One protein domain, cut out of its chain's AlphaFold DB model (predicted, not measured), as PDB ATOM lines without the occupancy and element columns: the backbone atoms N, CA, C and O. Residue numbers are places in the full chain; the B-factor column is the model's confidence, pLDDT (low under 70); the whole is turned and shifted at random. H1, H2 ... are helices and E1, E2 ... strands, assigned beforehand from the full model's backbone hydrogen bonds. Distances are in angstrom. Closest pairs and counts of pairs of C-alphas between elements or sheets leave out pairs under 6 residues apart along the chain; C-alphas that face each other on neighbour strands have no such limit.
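AT A GLANCE: This is residues 82 to 188 of the 190 residues of an uncharacterized protein of Bacillus methanolicus PB1 (UniProt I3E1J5). What does the model look like at first sight? Two four-stranded sheets lie face to face as a sandwich, their strands at 28 degrees to each other; the short helix H1 packs on E6 of one sheet, and the small hairpin E3 and E4 lies out at one end of the long axis, apart from the strands of both sheets. What is it built of? The printed part has 107 residues, with one named helix and ten named strands in the order E1 E2 E3 E4 H1 E5 E6 E7 E8 E9 E10; the sheets E1 E2 E7 E6 and E5 E8 E9 E10 are each antiparallel. The class is mostly strand, with 52 residues, under half, in named elements. How compact is it? It is compact, with a radius of gyration of the C-alphas of 13.4 A and spans of 39 by 27 by 24 A.

IN THESE COORDINATES: Where do the first elements lie? E1 is residues 82 to 85, from C-alpha 82 at (51.703, 57.065, 307.608), and E2 is 90 to 94, 13.5 A long. E3 is 99 to 101, E4 is 107 to 109, and H1 is 117 to 123, 10.0 A long. And the rest? E5 is 124 to 127, E6 131 to 138 with 21.2 A, E7 143 to 149 with 19.6 A, E8 156 to 159, E9 177 to 180, and E10 185 to 187, ending at C-alpha 187 at (55.099, 62.497, 310.834).

HOW THE PARTS SIT: How is the first sheet paired? N 84 and O 91 of the hairpin E1 and E2 are 2.9 A apart, N 144 and O 92 join E7 to E2 at 2.8 A, and N 145 and O 136 of the hairpin E6 and E7 are 2.8 A apart, each within hydrogen-bond range. And the second? N 125 and O 158 of E5 and E8 are 2.7 A apart; E8 E9 E10 form a meander, each strand the antiparallel neighbour of the one before, with N 178 and O 157 at 2.8 A and N 179 and O 186 at 2.9 A. How do the sheets meet? The parts that face each other are 9.3 A centre to centre; the closest C-alphas of the edge strands E1 and E10, Ile 83 and Leu 187, are 6.4 A apart. Where are H1 and E3? H1 is on the first sheet, over E6 and across the strands, at a height over the sheet of 8.4 A; its closest C-alphas to E6, Ala 120 and Val 135, are 6.2 A apart, and every O i to N i+4 pair in it is within hydrogen-bond range. In the hairpin E3 and E4, N 108 and O 100 are 2.8 A apart.

THE WHOLE: How far does it reach? The two C-alphas farthest apart, those of Ala 104 and Thr 183, are 41.7 A apart, and the printed part has no cut. Which link is long? E8 to E9 is, with 17 residues. Where is confidence low? Residues 112 to 123 and 160 to 162 have pLDDT under 70.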
ATOM      1  N   THR A  82      50.743  56.762 308.669       90.88
ATOM      2  CA  THR A  82      51.703  57.065 307.608       90.88
ATOM      3  C   THR A  82      51.348  58.395 306.958       90.88
ATOM      4  O   THR A  82      50.201  58.843 307.029       90.88
ATOM      5  N   ILE A  83      52.337  59.044 306.347       91.62
ATOM      6  CA  ILE A  83      52.133  60.267 305.577       91.62
ATOM      7  C   ILE A  83      52.744  60.128 304.190       91.62
ATOM      8  O   ILE A  83      53.806  59.529 304.012       91.62
ATOM      9  N   SER A  84      52.042  60.671 303.209       91.75
ATOM     10  CA  SER A  84      52.434  60.701 301.807       91.75
ATOM     11  C   SER A  84      51.917  61.983 301.146       91.75
ATOM     12  O   SER A  84      51.434  62.887 301.833       91.75
ATOM     13  N   GLY A  85      52.019  62.066 299.821       89.44
ATOM     14  CA  GLY A  85      51.633  63.250 299.060       89.44
ATOM     15  C   GLY A  85      52.762  64.269 298.921       89.44
ATOM     16  O   GLY A  85      53.887  64.054 299.379       89.44
ATOM     17  N   ASP A  86      52.457  65.363 298.230       90.06
ATOM     18  CA  ASP A  86      53.394  66.460 297.995       90.06
ATOM     19  C   ASP A  86      53.144  67.635 298.949       90.06
ATOM     20  O   ASP A  86      52.329  67.559 299.873       90.06
ATOM     21  N   ALA A  87      53.876  68.731 298.745       88.62
ATOM     22  CA  ALA A  87      53.739  69.931 299.558       88.62
ATOM     23  C   ALA A  87      52.294  70.448 299.598       88.62
ATOM     24  O   ALA A  87      51.824  70.799 300.673       88.62
ATOM     25  N   SER A  88      51.600  70.455 298.456       88.62
ATOM     26  CA  SER A  88      50.258  71.026 298.294       88.62
ATOM     27  C   SER A  88      49.139  70.069 298.688       88.62
ATOM     28  O   SER A  88      48.071  70.522 299.098       88.62
ATOM     29  N   SER A  89      49.388  68.763 298.591       89.06
ATOM     30  CA  SER A  89      48.391  67.714 298.797       89.06
ATOM     31  C   SER A  89      48.893  66.604 299.731       89.06
ATOM     32  O   SER A  89      49.007  65.454 299.287       89.06
ATOM     33  N   PRO A  90      49.239  66.889 301.005       90.56
ATOM     34  CA  PRO A  90      49.622  65.826 301.920       90.56
ATOM     35  C   PRO A  90      48.439  64.909 302.220       90.56
ATOM     36  O   PRO A  90      47.282  65.335 302.258       90.56
ATOM     37  N   VAL A  91      48.748  63.640 302.470       91.12
ATOM     38  CA  VAL A  91      47.773  62.612 302.832       91.12
ATOM     39  C   VAL A  91      48.276  61.864 304.055       91.12
ATOM     40  O   VAL A  91      49.351  61.265 304.009       91.12
ATOM     41  N   ILE A  92      47.496  61.882 305.134       89.62
ATOM     42  CA  ILE A  92      47.724  61.041 306.312       89.62
ATOM     43  C   ILE A  92      46.811  59.824 306.204       89.62
ATOM     44  O   ILE A  92      45.605  59.980 306.026       89.62
ATOM     45  N   THR A  93      47.381  58.632 306.351       91.00
ATOM     46  CA  THR A  93      46.652  57.361 306.301       91.00
ATOM     47  C   THR A  93      46.816  56.631 307.622       91.00
ATOM     48  O   THR A  93      47.949  56.416 308.067       91.00
ATOM     49  N   ALA A  94      45.702  56.228 308.227       90.50
ATOM     50  CA  ALA A  94      45.691  55.339 309.380       90.50
ATOM     51  C   ALA A  94      45.588  53.869 308.944       90.50
ATOM     52  O   ALA A  94      45.003  53.555 307.909       90.50
ATOM     53  N   SER A  95      46.153  52.954 309.736       92.50
ATOM     54  CA  SER A  95      46.026  51.505 309.507       92.50
ATOM     55  C   SER A  95      44.581  51.006 309.604       92.50
ATOM     56  O   SER A  95      44.258  49.947 309.073       92.50
ATOM     57  N   GLU A  96      43.722  51.771 310.273       92.06
ATOM     58  CA  GLU A  96      42.329  51.461 310.576       92.06
ATOM     59  C   GLU A  96      41.538  52.739 310.902       92.06
ATOM     60  O   GLU A  96      42.099  53.837 310.971       92.06
ATOM     61  N   ALA A  97      40.229  52.604 311.111       89.88
ATOM     62  CA  ALA A  97      39.359  53.720 311.457       89.88
ATOM     63  C   ALA A  97      39.721  54.311 312.827       89.88
ATOM     64  O   ALA A  97      39.828  53.587 313.816       89.88
ATOM     65  N   LEU A  98      39.843  55.641 312.888       88.25
ATOM     66  CA  LEU A  98      40.103  56.352 314.136       88.25
ATOM     67  C   LEU A  98      38.822  56.874 314.790       88.25
ATOM     68  O   LEU A  98      37.841  57.236 314.134       88.25
ATOM     69  N   PHE A  99      38.875  56.932 316.113       88.75
ATOM     70  CA  PHE A  99      37.807  57.309 317.018       88.75
ATOM     71  C   PHE A  99      38.326  58.356 318.002       88.75
ATOM     72  O   PHE A  99      39.484  58.314 318.424       88.75
ATOM     73  N   TYR A 100      37.452  59.267 318.413       85.25
ATOM     74  CA  TYR A 100      37.684  60.140 319.564       85.25
ATOM     75  C   TYR A 100      36.766  59.723 320.713       85.25
ATOM     76  O   TYR A 100      35.761  59.044 320.500       85.25
ATOM     77  N   LYS A 101      37.097  60.126 321.944       85.06
ATOM     78  CA  LYS A 101      36.186  59.963 323.084       85.06
ATOM     79  C   LYS A 101      35.334  61.211 323.246       85.06
ATOM     80  O   LYS A 101      35.873  62.306 323.379       85.06
ATOM     81  N   ASN A 102      34.013  61.050 323.254       83.06
ATOM     82  CA  ASN A 102      33.105  62.150 323.571       83.06
ATOM     83  C   ASN A 102      33.147  62.489 325.079       83.06
ATOM     84  O   ASN A 102      33.819  61.826 325.870       83.06
ATOM     85  N   ALA A 103      32.391  63.504 325.507       83.06
ATOM     86  CA  ALA A 103      32.325  63.908 326.916       83.06
ATOM     87  C   ALA A 103      31.778  62.814 327.863       83.06
ATOM     88  O   ALA A 103      32.043  62.861 329.061       83.06
ATOM     89  N   ALA A 104      31.043  61.827 327.338       86.38
ATOM     90  CA  ALA A 104      30.569  60.661 328.083       86.38
ATOM     91  C   ALA A 104      31.606  59.516 328.132       86.38
ATOM     92  O   ALA A 104      31.375  58.504 328.789       86.38
ATOM     93  N   GLY A 105      32.755  59.671 327.465       84.31
ATOM     94  CA  GLY A 105      33.814  58.667 327.377       84.31
ATOM     95  C   GLY A 105      33.580  57.593 326.311       84.31
ATOM     96  O   GLY A 105      34.362  56.644 326.235       84.31
ATOM     97  N   GLU A 106      32.542  57.732 325.489       87.38
ATOM     98  CA  GLU A 106      32.216  56.789 324.420       87.38
ATOM     99  C   GLU A 106      33.102  57.033 323.200       87.38
ATOM    100  O   GLU A 106      33.391  58.180 322.847       87.38
ATOM    101  N   LEU A 107      33.510  55.948 322.542       89.06
ATOM    102  CA  LEU A 107      34.258  56.010 321.292       89.06
ATOM    103  C   LEU A 107      33.317  56.374 320.145       89.06
ATOM    104  O   LEU A 107      32.381  55.637 319.837       89.06
ATOM    105  N   VAL A 108      33.594  57.499 319.491       85.69
ATOM    106  CA  VAL A 108      32.833  57.989 318.342       85.69
ATOM    107  C   VAL A 108      33.726  57.953 317.100       85.69
ATOM    108  O   VAL A 108      34.817  58.533 317.131       85.69
ATOM    109  N   PRO A 109      33.305  57.281 316.010       86.25
ATOM    110  CA  PRO A 109      34.105  57.188 314.797       86.25
ATOM    111  C   PRO A 109      34.247  58.557 314.138       86.25
ATOM    112  O   PRO A 109      33.277  59.312 314.015       86.25
ATOM    113  N   ILE A 110      35.442  58.849 313.638       79.19
ATOM    114  CA  ILE A 110      35.670  60.010 312.784       79.19
ATOM    115  C   ILE A 110      35.189  59.637 311.376       79.19
ATOM    116  O   ILE A 110      35.781  58.785 310.718       79.19
ATOM    117  N   GLN A 111      34.099  60.253 310.909       74.25
ATOM    118  CA  GLN A 111      33.508  59.981 309.591       74.25
ATOM    119  C   GLN A 111      33.423  61.240 308.733       74.25
ATOM    120  O   GLN A 111      33.217  62.340 309.242       74.25
ATOM    121  N   SER A 112      33.529  61.061 307.414       64.94
ATOM    122  CA  SER A 112      33.484  62.140 306.421       64.94
ATOM    123  C   SER A 112      32.138  62.869 306.375       64.94
ATOM    124  O   SER A 112      32.103  64.077 306.177       64.94
ATOM    125  N   ALA A 113      31.031  62.157 306.608       51.88
ATOM    126  CA  ALA A 113      29.676  62.710 306.579       51.88
ATOM    127  C   ALA A 113      29.326  63.590 307.796       51.88
ATOM    128  O   ALA A 113      28.337  64.319 307.753       51.88
ATOM    129  N   ASN A 114      30.125  63.531 308.868       50.44
ATOM    130  CA  ASN A 114      29.851  64.201 310.144       50.44
ATOM    131  C   ASN A 114      30.698  65.464 310.364       50.44
ATOM    132  O   ASN A 114      30.656  66.031 311.454       50.44
ATOM    133  N   LEU A 115      31.493  65.872 309.369       52.12
ATOM    134  CA  LEU A 115      32.406  67.005 309.468       52.12
ATOM    135  C   LEU A 115      32.188  67.948 308.284       52.12
ATOM    136  O   LEU A 115      32.544  67.627 307.152       52.12
ATOM    137  N   ASP A 116      31.624  69.127 308.538       51.84
ATOM    138  CA  ASP A 116      31.721  70.235 307.587       51.84
ATOM    139  C   ASP A 116      33.161  70.796 307.538       51.84
ATOM    140  O   ASP A 116      34.022  70.451 308.355       51.84
ATOM    141  N   GLN A 117      33.446  71.686 306.581       50.78
ATOM    142  CA  GLN A 117      34.776  72.293 306.435       50.78
ATOM    143  C   GLN A 117      35.236  73.029 307.709       50.78
ATOM    144  O   GLN A 117      36.426  73.055 308.007       50.78
ATOM    145  N   THR A 118      34.307  73.602 308.478       53.75
ATOM    146  CA  THR A 118      34.566  74.325 309.731       53.75
ATOM    147  C   THR A 118      34.905  73.357 310.868       53.75
ATOM    148  O   THR A 118      35.810  73.631 311.652       53.75
ATOM    149  N   GLN A 119      34.236  72.205 310.931       60.41
ATOM    150  CA  GLN A 119      34.461  71.134 311.900       60.41
ATOM    151  C   GLN A 119      35.760  70.379 311.602       60.41
ATOM    152  O   GLN A 119      36.559  70.160 312.508       60.41
ATOM    153  N   ALA A 120      36.046  70.070 310.335       54.44
ATOM    154  CA  ALA A 120      37.321  69.477 309.927       54.44
ATOM    155  C   ALA A 120      38.508  70.423 310.205       54.44
ATOM    156  O   ALA A 120      39.534  69.994 310.731       54.44
ATOM    157  N   ASN A 121      38.344  71.728 309.956       54.72
ATOM    158  CA  ASN A 121      39.339  72.749 310.311       54.72
ATOM    159  C   ASN A 121      39.427  73.001 311.831       54.72
ATOM    160  O   ASN A 121      40.418  73.552 312.308       54.72
ATOM    161  N   ALA A 122      38.413  72.619 312.614       62.06
ATOM    162  CA  ALA A 122      38.470  72.661 314.075       62.06
ATOM    163  C   ALA A 122      39.228  71.462 314.661       62.06
ATOM    164  O   ALA A 122      39.819  71.603 315.730       62.06
ATOM    165  N   LEU A 123      39.251  70.327 313.957       69.19
ATOM    166  CA  LEU A 123      39.992  69.127 314.346       69.19
ATOM    167  C   LEU A 123      41.492  69.222 314.062       69.19
ATOM    168  O   LEU A 123      42.274  68.592 314.762       69.19
ATOM    169  N   PHE A 124      41.908  70.006 313.065       75.56
ATOM    170  CA  PHE A 124      43.317  70.166 312.705       75.56
ATOM    171  C   PHE A 124      43.769  71.618 312.852       75.56
ATOM    172  O   PHE A 124      43.224  72.537 312.248       75.56
ATOM    173  N   LYS A 125      44.817  71.833 313.640       80.88
ATOM    174  CA  LYS A 125      45.526  73.100 313.746       80.88
ATOM    175  C   LYS A 125      46.645  73.138 312.712       80.88
ATOM    176  O   LYS A 125      47.599  72.367 312.780       80.88
ATOM    177  N   TYR A 126      46.552  74.091 311.795       85.50
ATOM    178  CA  TYR A 126      47.668  74.464 310.939       85.50
ATOM    179  C   TYR A 126      48.497  75.569 311.608       85.50
ATOM    180  O   TYR A 126      47.938  76.524 312.150       85.50
ATOM    181  N   THR A 127      49.823  75.446 311.577       88.38
ATOM    182  CA  THR A 127      50.762  76.466 312.077       88.38
ATOM    183  C   THR A 127      51.871  76.639 311.052       88.38
ATOM    184  O   THR A 127      52.490  75.648 310.687       88.38
ATOM    185  N   GLY A 128      52.131  77.859 310.588       90.81
ATOM    186  CA  GLY A 128      53.121  78.072 309.535       90.81
ATOM    187  C   GLY A 128      52.910  79.350 308.736       90.81
ATOM    188  O   GLY A 128      52.028  80.149 309.058       90.81
ATOM    189  N   ALA A 129      53.733  79.525 307.704       90.38
ATOM    190  CA  ALA A 129      53.649  80.645 306.766       90.38
ATOM    191  C   ALA A 129      52.616  80.415 305.652       90.38
ATOM    192  O   ALA A 129      52.077  81.385 305.114       90.38
ATOM    193  N   GLY A 130      52.345  79.155 305.302       88.62
ATOM    194  CA  GLY A 130      51.348  78.807 304.299       88.62
ATOM    195  C   GLY A 130      49.912  78.860 304.818       88.62
ATOM    196  O   GLY A 130      49.560  79.557 305.771       88.62
ATOM    197  N   THR A 131      49.020  78.144 304.143       85.50
ATOM    198  CA  THR A 131      47.597  78.092 304.485       85.50
ATOM    199  C   THR A 131      47.036  76.703 304.226       85.50
ATOM    200  O   THR A 131      47.229  76.143 303.149       85.50
ATOM    201  N   LEU A 132      46.269  76.177 305.181       84.75
ATOM    202  CA  LEU A 132      45.407  75.017 304.974       84.75
ATOM    203  C   LEU A 132      44.088  75.473 304.332       84.75
ATOM    204  O   LEU A 132      43.336  76.241 304.929       84.75
ATOM    205  N   LYS A 133      43.821  75.028 303.103       85.06
ATOM    206  CA  LYS A 133      42.603  75.352 302.343       85.06
ATOM    207  C   LYS A 133      41.451  74.435 302.714       85.06
ATOM    208  O   LYS A 133      40.340  74.910 302.937       85.06
ATOM    209  N   SER A 134      41.719  73.136 302.770       82.00
ATOM    210  CA  SER A 134      40.723  72.143 303.142       82.00
ATOM    211  C   SER A 134      41.357  70.885 303.719       82.00
ATOM    212  O   SER A 134      42.523  70.575 303.471       82.00
ATOM    213  N   VAL A 135      40.544  70.155 304.475       82.81
ATOM    214  CA  VAL A 135      40.774  68.766 304.864       82.81
ATOM    215  C   VAL A 135      39.592  67.948 304.366       82.81
ATOM    216  O   VAL A 135      38.444  68.302 304.633       82.81
ATOM    217  N   THR A 136      39.878  66.856 303.670       83.81
ATOM    218  CA  THR A 136      38.900  65.872 303.215       83.81
ATOM    219  C   THR A 136      39.195  64.555 303.907       83.81
ATOM    220  O   THR A 136      40.260  63.973 303.714       83.81
ATOM    221  N   LEU A 137      38.246  64.074 304.701       81.81
ATOM    222  CA  LEU A 137      38.297  62.736 305.270       81.81
ATOM    223  C   LEU A 137      37.664  61.737 304.305       81.81
ATOM    224  O   LEU A 137      36.585  61.986 303.767       81.81
ATOM    225  N   ASN A 138      38.293  60.583 304.146       84.19
ATOM    226  CA  ASN A 138      37.688  59.414 303.538       84.19
ATOM    227  C   ASN A 138      37.744  58.265 304.556       84.19
ATOM    228  O   ASN A 138      38.810  57.803 304.958       84.19
ATOM    229  N   ALA A 139      36.563  57.877 305.039       78.69
ATOM    230  CA  ALA A 139      36.427  56.877 306.089       78.69
ATOM    231  C   ALA A 139      36.728  55.462 305.577       78.69
ATOM    232  O   ALA A 139      37.287  54.669 306.325       78.69
ATOM    233  N   ASP A 140      36.428  55.167 304.307       83.50
ATOM    234  CA  ASP A 140      36.585  53.826 303.728       83.50
ATOM    235  C   ASP A 140      38.056  53.439 303.561       83.50
ATOM    236  O   ASP A 140      38.423  52.270 303.670       83.50
ATOM    237  N   ASN A 141      38.906  54.426 303.276       84.94
ATOM    238  CA  ASN A 141      40.344  54.229 303.119       84.94
ATOM    239  C   ASN A 141      41.158  54.748 304.318       84.94
ATOM    240  O   ASN A 141      42.385  54.730 304.259       84.94
ATOM    241  N   HIS A 142      40.488  55.224 305.374       88.19
ATOM    242  CA  HIS A 142      41.102  55.797 306.574       88.19
ATOM    243  C   HIS A 142      42.120  56.916 306.272       88.19
ATOM    244  O   HIS A 142      43.188  56.980 306.886       88.19
ATOM    245  N   THR A 143      41.808  57.791 305.307       88.00
ATOM    246  CA  THR A 143      42.699  58.896 304.909       88.00
ATOM    247  C   THR A 143      42.152  60.273 305.253       88.00
ATOM    248  O   THR A 143      40.956  60.542 305.121       88.00
ATOM    249  N   TRP A 144      43.059  61.179 305.617       87.62
ATOM    250  CA  TRP A 144      42.850  62.624 305.570       87.62
ATOM    251  C   TRP A 144      43.719  63.215 304.468       87.62
ATOM    252  O   TRP A 144      44.947  63.182 304.555       87.62
ATOM    253  N   THR A 145      43.078  63.778 303.451       88.25
ATOM    254  CA  THR A 145      43.734  64.540 302.389       88.25
ATOM    255  C   THR A 145      43.628  66.016 302.709       88.25
ATOM    256  O   THR A 145      42.536  66.534 302.933       88.25
ATOM    257  N   PHE A 146      44.753  66.710 302.697       86.81
ATOM    258  CA  PHE A 146      44.814  68.140 302.957       86.81
ATOM    259  C   PHE A 146      45.084  68.866 301.643       86.81
ATOM    260  O   PHE A 146      45.867  68.390 300.830       86.81
ATOM    261  N   ALA A 147      44.476  70.031 301.446       89.06
ATOM    262  CA  ALA A 147      44.868  70.962 300.397       89.06
ATOM    263  C   ALA A 147      45.537  72.165 301.051       89.06
ATOM    264  O   ALA A 147      44.946  72.808 301.923       89.06
ATOM    265  N   THR A 148      46.760  72.481 300.647       88.75
ATOM    266  CA  THR A 148      47.545  73.566 301.233       88.75
ATOM    267  C   THR A 148      48.142  74.482 300.170       88.75
ATOM    268  O   THR A 148      48.271  74.114 299.004       88.75
ATOM    269  N   GLU A 149      48.481  75.706 300.566       91.56
ATOM    270  CA  GLU A 149      49.042  76.723 299.678       91.56
ATOM    271  C   GLU A 149      50.181  77.478 300.372       91.56
ATOM    272  O   GLU A 149      50.121  77.710 301.578       91.56
ATOM    273  N   ASN A 150      51.197  77.888 299.603       92.19
ATOM    274  CA  ASN A 150      52.348  78.672 300.075       92.19
ATOM    275  C   ASN A 150      53.120  78.025 301.238       92.19
ATOM    276  O   ASN A 150      53.605  78.724 302.125       92.19
ATOM    277  N   ILE A 151      53.225  76.693 301.233       93.38
ATOM    278  CA  ILE A 151      53.905  75.938 302.287       93.38
ATOM    279  C   ILE A 151      55.393  76.301 302.369       93.38
ATOM    280  O   ILE A 151      56.097  76.342 301.357       93.38
ATOM    281  N   ALA A 152      55.873  76.498 303.594       92.94
ATOM    282  CA  ALA A 152      57.269  76.720 303.938       92.94
ATOM    283  C   ALA A 152      57.802  75.629 304.882       92.94
ATOM    284  O   ALA A 152      57.054  74.886 305.520       92.94
ATOM    285  N   ALA A 153      59.130  75.519 304.971       93.19
ATOM    286  CA  ALA A 153      59.764  74.618 305.928       93.19
ATOM    287  C   ALA A 153      59.338  74.959 307.367       93.19
ATOM    288  O   ALA A 153      59.314  76.130 307.751       93.19
ATOM    289  N   ASN A 154      59.085  73.921 308.164       91.94
ATOM    290  CA  ASN A 154      58.530  73.950 309.522       91.94
ATOM    291  C   ASN A 154      57.031  74.259 309.626       91.94
ATOM    292  O   ASN A 154      56.526  74.347 310.746       91.94
ATOM    293  N   ASP A 155      56.304  74.372 308.512       92.38
ATOM    294  CA  ASP A 155      54.844  74.379 308.564       92.38
ATOM    295  C   ASP A 155      54.336  73.036 309.110       92.38
ATOM    296  O   ASP A 155      54.868  71.970 308.787       92.38
ATOM    297  N   THR A 156      53.298  73.080 309.946       89.94
ATOM    298  CA  THR A 156      52.756  71.905 310.632       89.94
ATOM    299  C   THR A 156      51.248  71.778 310.481       89.94
ATOM    300  O   THR A 156      50.535  72.781 310.544       89.94
ATOM    301  N   VAL A 157      50.772  70.537 310.404       87.44
ATOM    302  CA  VAL A 157      49.370  70.148 310.597       87.44
ATOM    303  C   VAL A 157      49.308  69.236 311.817       87.44
ATOM    304  O   VAL A 157      49.925  68.173 311.823       87.44
ATOM    305  N   GLU A 158      48.590  69.654 312.853       84.06
ATOM    306  CA  GLU A 158      48.478  68.954 314.137       84.06
ATOM    307  C   GLU A 158      47.004  68.680 314.451       84.06
ATOM    308  O   GLU A 158      46.177  69.583 314.344       84.06
ATOM    309  N   TYR A 159      46.647  67.457 314.829       79.19
ATOM    310  CA  TYR A 159      45.295  67.154 315.305       79.19
ATOM    311  C   TYR A 159      45.098  67.710 316.723       79.19
ATOM    312  O   TYR A 159      45.951  67.525 317.589       79.19
ATOM    313  N   LYS A 160      43.996  68.433 316.944       66.56
ATOM    314  CA  LYS A 160      43.748  69.247 318.144       66.56
ATOM    315  C   LYS A 160      43.334  68.457 319.381       66.56
ATOM    316  O   LYS A 160      43.622  68.921 320.479       66.56
ATOM    317  N   ASP A 161      42.669  67.314 319.222       63.00
ATOM    318  CA  ASP A 161      42.239  66.497 320.356       63.00
ATOM    319  C   ASP A 161      43.320  65.458 320.672       63.00
ATOM    320  O   ASP A 161      43.619  64.565 319.885       63.00
ATOM    321  N   GLU A 162      43.951  65.599 321.835       65.00
ATOM    322  CA  GLU A 162      45.254  64.998 322.168       65.00
ATOM    323  C   GLU A 162      45.298  63.456 322.171       65.00
ATOM    324  O   GLU A 162      46.372  62.869 322.341       65.00
ATOM    325  N   VAL A 163      44.165  62.765 321.992       80.88
ATOM    326  CA  VAL A 163      44.148  61.301 321.945       80.88
ATOM    327  C   VAL A 163      43.107  60.748 320.978       80.88
ATOM    328  O   VAL A 163      41.901  60.861 321.200       80.88
ATOM    329  N   LEU A 164      43.604  60.045 319.964       87.06
ATOM    330  CA  LEU A 164      42.813  59.194 319.083       87.06
ATOM    331  C   LEU A 164      42.905  57.732 319.502       87.06
ATOM    332  O   LEU A 164      43.865  57.314 320.154       87.06
ATOM    333  N   TYR A 165      41.895  56.968 319.110       91.38
ATOM    334  CA  TYR A 165      41.751  55.555 319.423       91.38
ATOM    335  C   TYR A 165      41.318  54.767 318.189       91.38
ATOM    336  O   TYR A 165      40.840  55.355 317.223       91.38
ATOM    337  N   ASP A 166      41.437  53.448 318.233       94.31
ATOM    338  CA  ASP A 166      40.682  52.555 317.354       94.31
ATOM    339  C   ASP A 166      39.282  52.237 317.932       94.31
ATOM    340  O   ASP A 166      38.866  52.772 318.968       94.31
ATOM    341  N   LYS A 167      38.555  51.324 317.276       94.88
ATOM    342  CA  LYS A 167      37.232  50.845 317.718       94.88
ATOM    343  C   LYS A 167      37.263  50.051 319.035       94.88
ATOM    344  O   LYS A 167      36.230  49.923 319.685       94.88
ATOM    345  N   ALA A 168      38.411  49.475 319.391       96.50
ATOM    346  CA  ALA A 168      38.612  48.663 320.587       96.50
ATOM    347  C   ALA A 168      39.069  49.506 321.791       96.50
ATOM    348  O   ALA A 168      39.063  49.032 322.929       96.50
ATOM    349  N   GLY A 169      39.435  50.767 321.551       94.56
ATOM    350  CA  GLY A 169      39.939  51.703 322.540       94.56
ATOM    351  C   GLY A 169      41.459  51.700 322.693       94.56
ATOM    352  O   GLY A 169      41.946  52.288 323.667       94.56
ATOM    353  N   ASN A 170      42.228  51.083 321.788       95.12
ATOM    354  CA  ASN A 170      43.680  51.236 321.789       95.12
ATOM    355  C   ASN A 170      44.038  52.664 321.405       95.12
ATOM    356  O   ASN A 170      43.598  53.188 320.386       95.12
ATOM    357  N   ARG A 171      44.840  53.304 322.253       92.19
ATOM    358  CA  ARG A 171      45.310  54.667 322.034       92.19
ATOM    359  C   ARG A 171      46.302  54.684 320.876       92.19
ATOM    360  O   ARG A 171      47.279  53.936 320.897       92.19
ATOM    361  N   LEU A 172      46.103  55.607 319.940       88.25
ATOM    362  CA  LEU A 172      47.094  55.940 318.932       88.25
ATOM    363  C   LEU A 172      48.409  56.325 319.623       88.25
ATOM    364  O   LEU A 172      48.438  57.198 320.492       88.25
ATOM    365  N   ALA A 173      49.494  55.642 319.258       76.56
ATOM    366  CA  ALA A 173      50.758  55.728 319.987       76.56
ATOM    367  C   ALA A 173      51.381  57.135 319.972       76.56
ATOM    368  O   ALA A 173      52.125  57.477 320.890       76.56
ATOM    369  N   GLN A 174      51.078  57.932 318.947       70.88
ATOM    370  CA  GLN A 174      51.649  59.256 318.719       70.88
ATOM    371  C   GLN A 174      50.549  60.244 318.342       70.88
ATOM    372  O   GLN A 174      49.581  59.877 317.676       70.88
ATOM    373  N   SER A 175      50.716  61.506 318.727       71.62
ATOM    374  CA  SER A 175      49.850  62.575 318.233       71.62
ATOM    375  C   SER A 175      49.958  62.687 316.712       71.62
ATOM    376  O   SER A 175      51.021  62.477 316.124       71.62
ATOM    377  N   VAL A 176      48.859  63.050 316.051       82.50
ATOM    378  CA  VAL A 176      48.885  63.299 314.607       82.50
ATOM    379  C   VAL A 176      49.525  64.660 314.377       82.50
ATOM    380  O   VAL A 176      48.849  65.684 314.455       82.50
ATOM    381  N   LYS A 177      50.831  64.677 314.110       86.19
ATOM    382  CA  LYS A 177      51.556  65.891 313.744       86.19
ATOM    383  C   LYS A 177      52.414  65.665 312.514       86.19
ATOM    384  O   LYS A 177      53.409  64.946 312.550       86.19
ATOM    385  N   ALA A 178      52.051  66.330 311.430       89.25
ATOM    386  CA  ALA A 178      52.849  66.397 310.221       89.25
ATOM    387  C   ALA A 178      53.644  67.705 310.205       89.25
ATOM    388  O   ALA A 178      53.076  68.763 310.463       89.25
ATOM    389  N   THR A 179      54.940  67.647 309.897       92.12
ATOM    390  CA  THR A 179      55.799  68.826 309.693       92.12
ATOM    391  C   THR A 179      56.438  68.767 308.312       92.12
ATOM    392  O   THR A 179      56.980  67.728 307.923       92.12
ATOM    393  N   TYR A 180      56.379  69.870 307.572       93.94
ATOM    394  CA  TYR A 180      57.019  69.994 306.271       93.94
ATOM    395  C   TYR A 180      58.504  70.345 306.432       93.94
ATOM    396  O   TYR A 180      58.844  71.353 307.048       93.94
ATOM    397  N   ASP A 181      59.405  69.533 305.878       92.12
ATOM    398  CA  ASP A 181      60.863  69.727 306.010       92.12
ATOM    399  C   ASP A 181      61.481  70.642 304.935       92.12
ATOM    400  O   ASP A 181      62.692  70.850 304.909       92.12
ATOM    401  N   GLY A 182      60.652  71.197 304.045       90.38
ATOM    402  CA  GLY A 182      61.086  71.940 302.858       90.38
ATOM    403  C   GLY A 182      60.984  71.129 301.564       90.38
ATOM    404  O   GLY A 182      60.922  71.718 300.486       90.38
ATOM    405  N   THR A 183      60.897  69.800 301.658       90.00
ATOM    406  CA  THR A 183      60.785  68.882 300.512       90.00
ATOM    407  C   THR A 183      59.591  67.938 300.604       90.00
ATOM    408  O   THR A 183      58.965  67.638 299.589       90.00
ATOM    409  N   LYS A 184      59.260  67.468 301.807       90.62
ATOM    410  CA  LYS A 184      58.163  66.535 302.060       90.62
ATOM    411  C   LYS A 184      57.585  66.730 303.454       90.62
ATOM    412  O   LYS A 184      58.195  67.331 304.340       90.62
ATOM    413  N   TRP A 185      56.401  66.168 303.649       92.50
ATOM    414  CA  TRP A 185      55.783  66.064 304.959       92.50
ATOM    415  C   TRP A 185      56.300  64.835 305.706       92.50
ATOM    416  O   TRP A 185      56.394  63.747 305.141       92.50
ATOM    417  N   ASN A 186      56.610  65.005 306.988       90.12
ATOM    418  CA  ASN A 186      57.027  63.926 307.877       90.12
ATOM    419  C   ASN A 186      56.107  63.882 309.096       90.12
ATOM    420  O   ASN A 186      55.788  64.930 309.661       90.12
ATOM    421  N   LEU A 187      55.716  62.680 309.523       87.12
ATOM    422  CA  LEU A 187      55.099  62.497 310.834       87.12
ATOM    423  C   LEU A 187      56.179  62.694 311.889       87.12
ATOM    424  O   LEU A 187      57.209  62.021 311.868       87.12
ATOM    425  N   VAL A 188      55.952  63.645 312.783       74.88
ATOM    426  CA  VAL A 188      56.857  63.924 313.890       74.88
ATOM    427  C   VAL A 188      56.246  63.328 315.143       74.88
ATOM    428  O   VAL A 188      55.116  63.650 315.500       74.88
TER     429      VAL A 188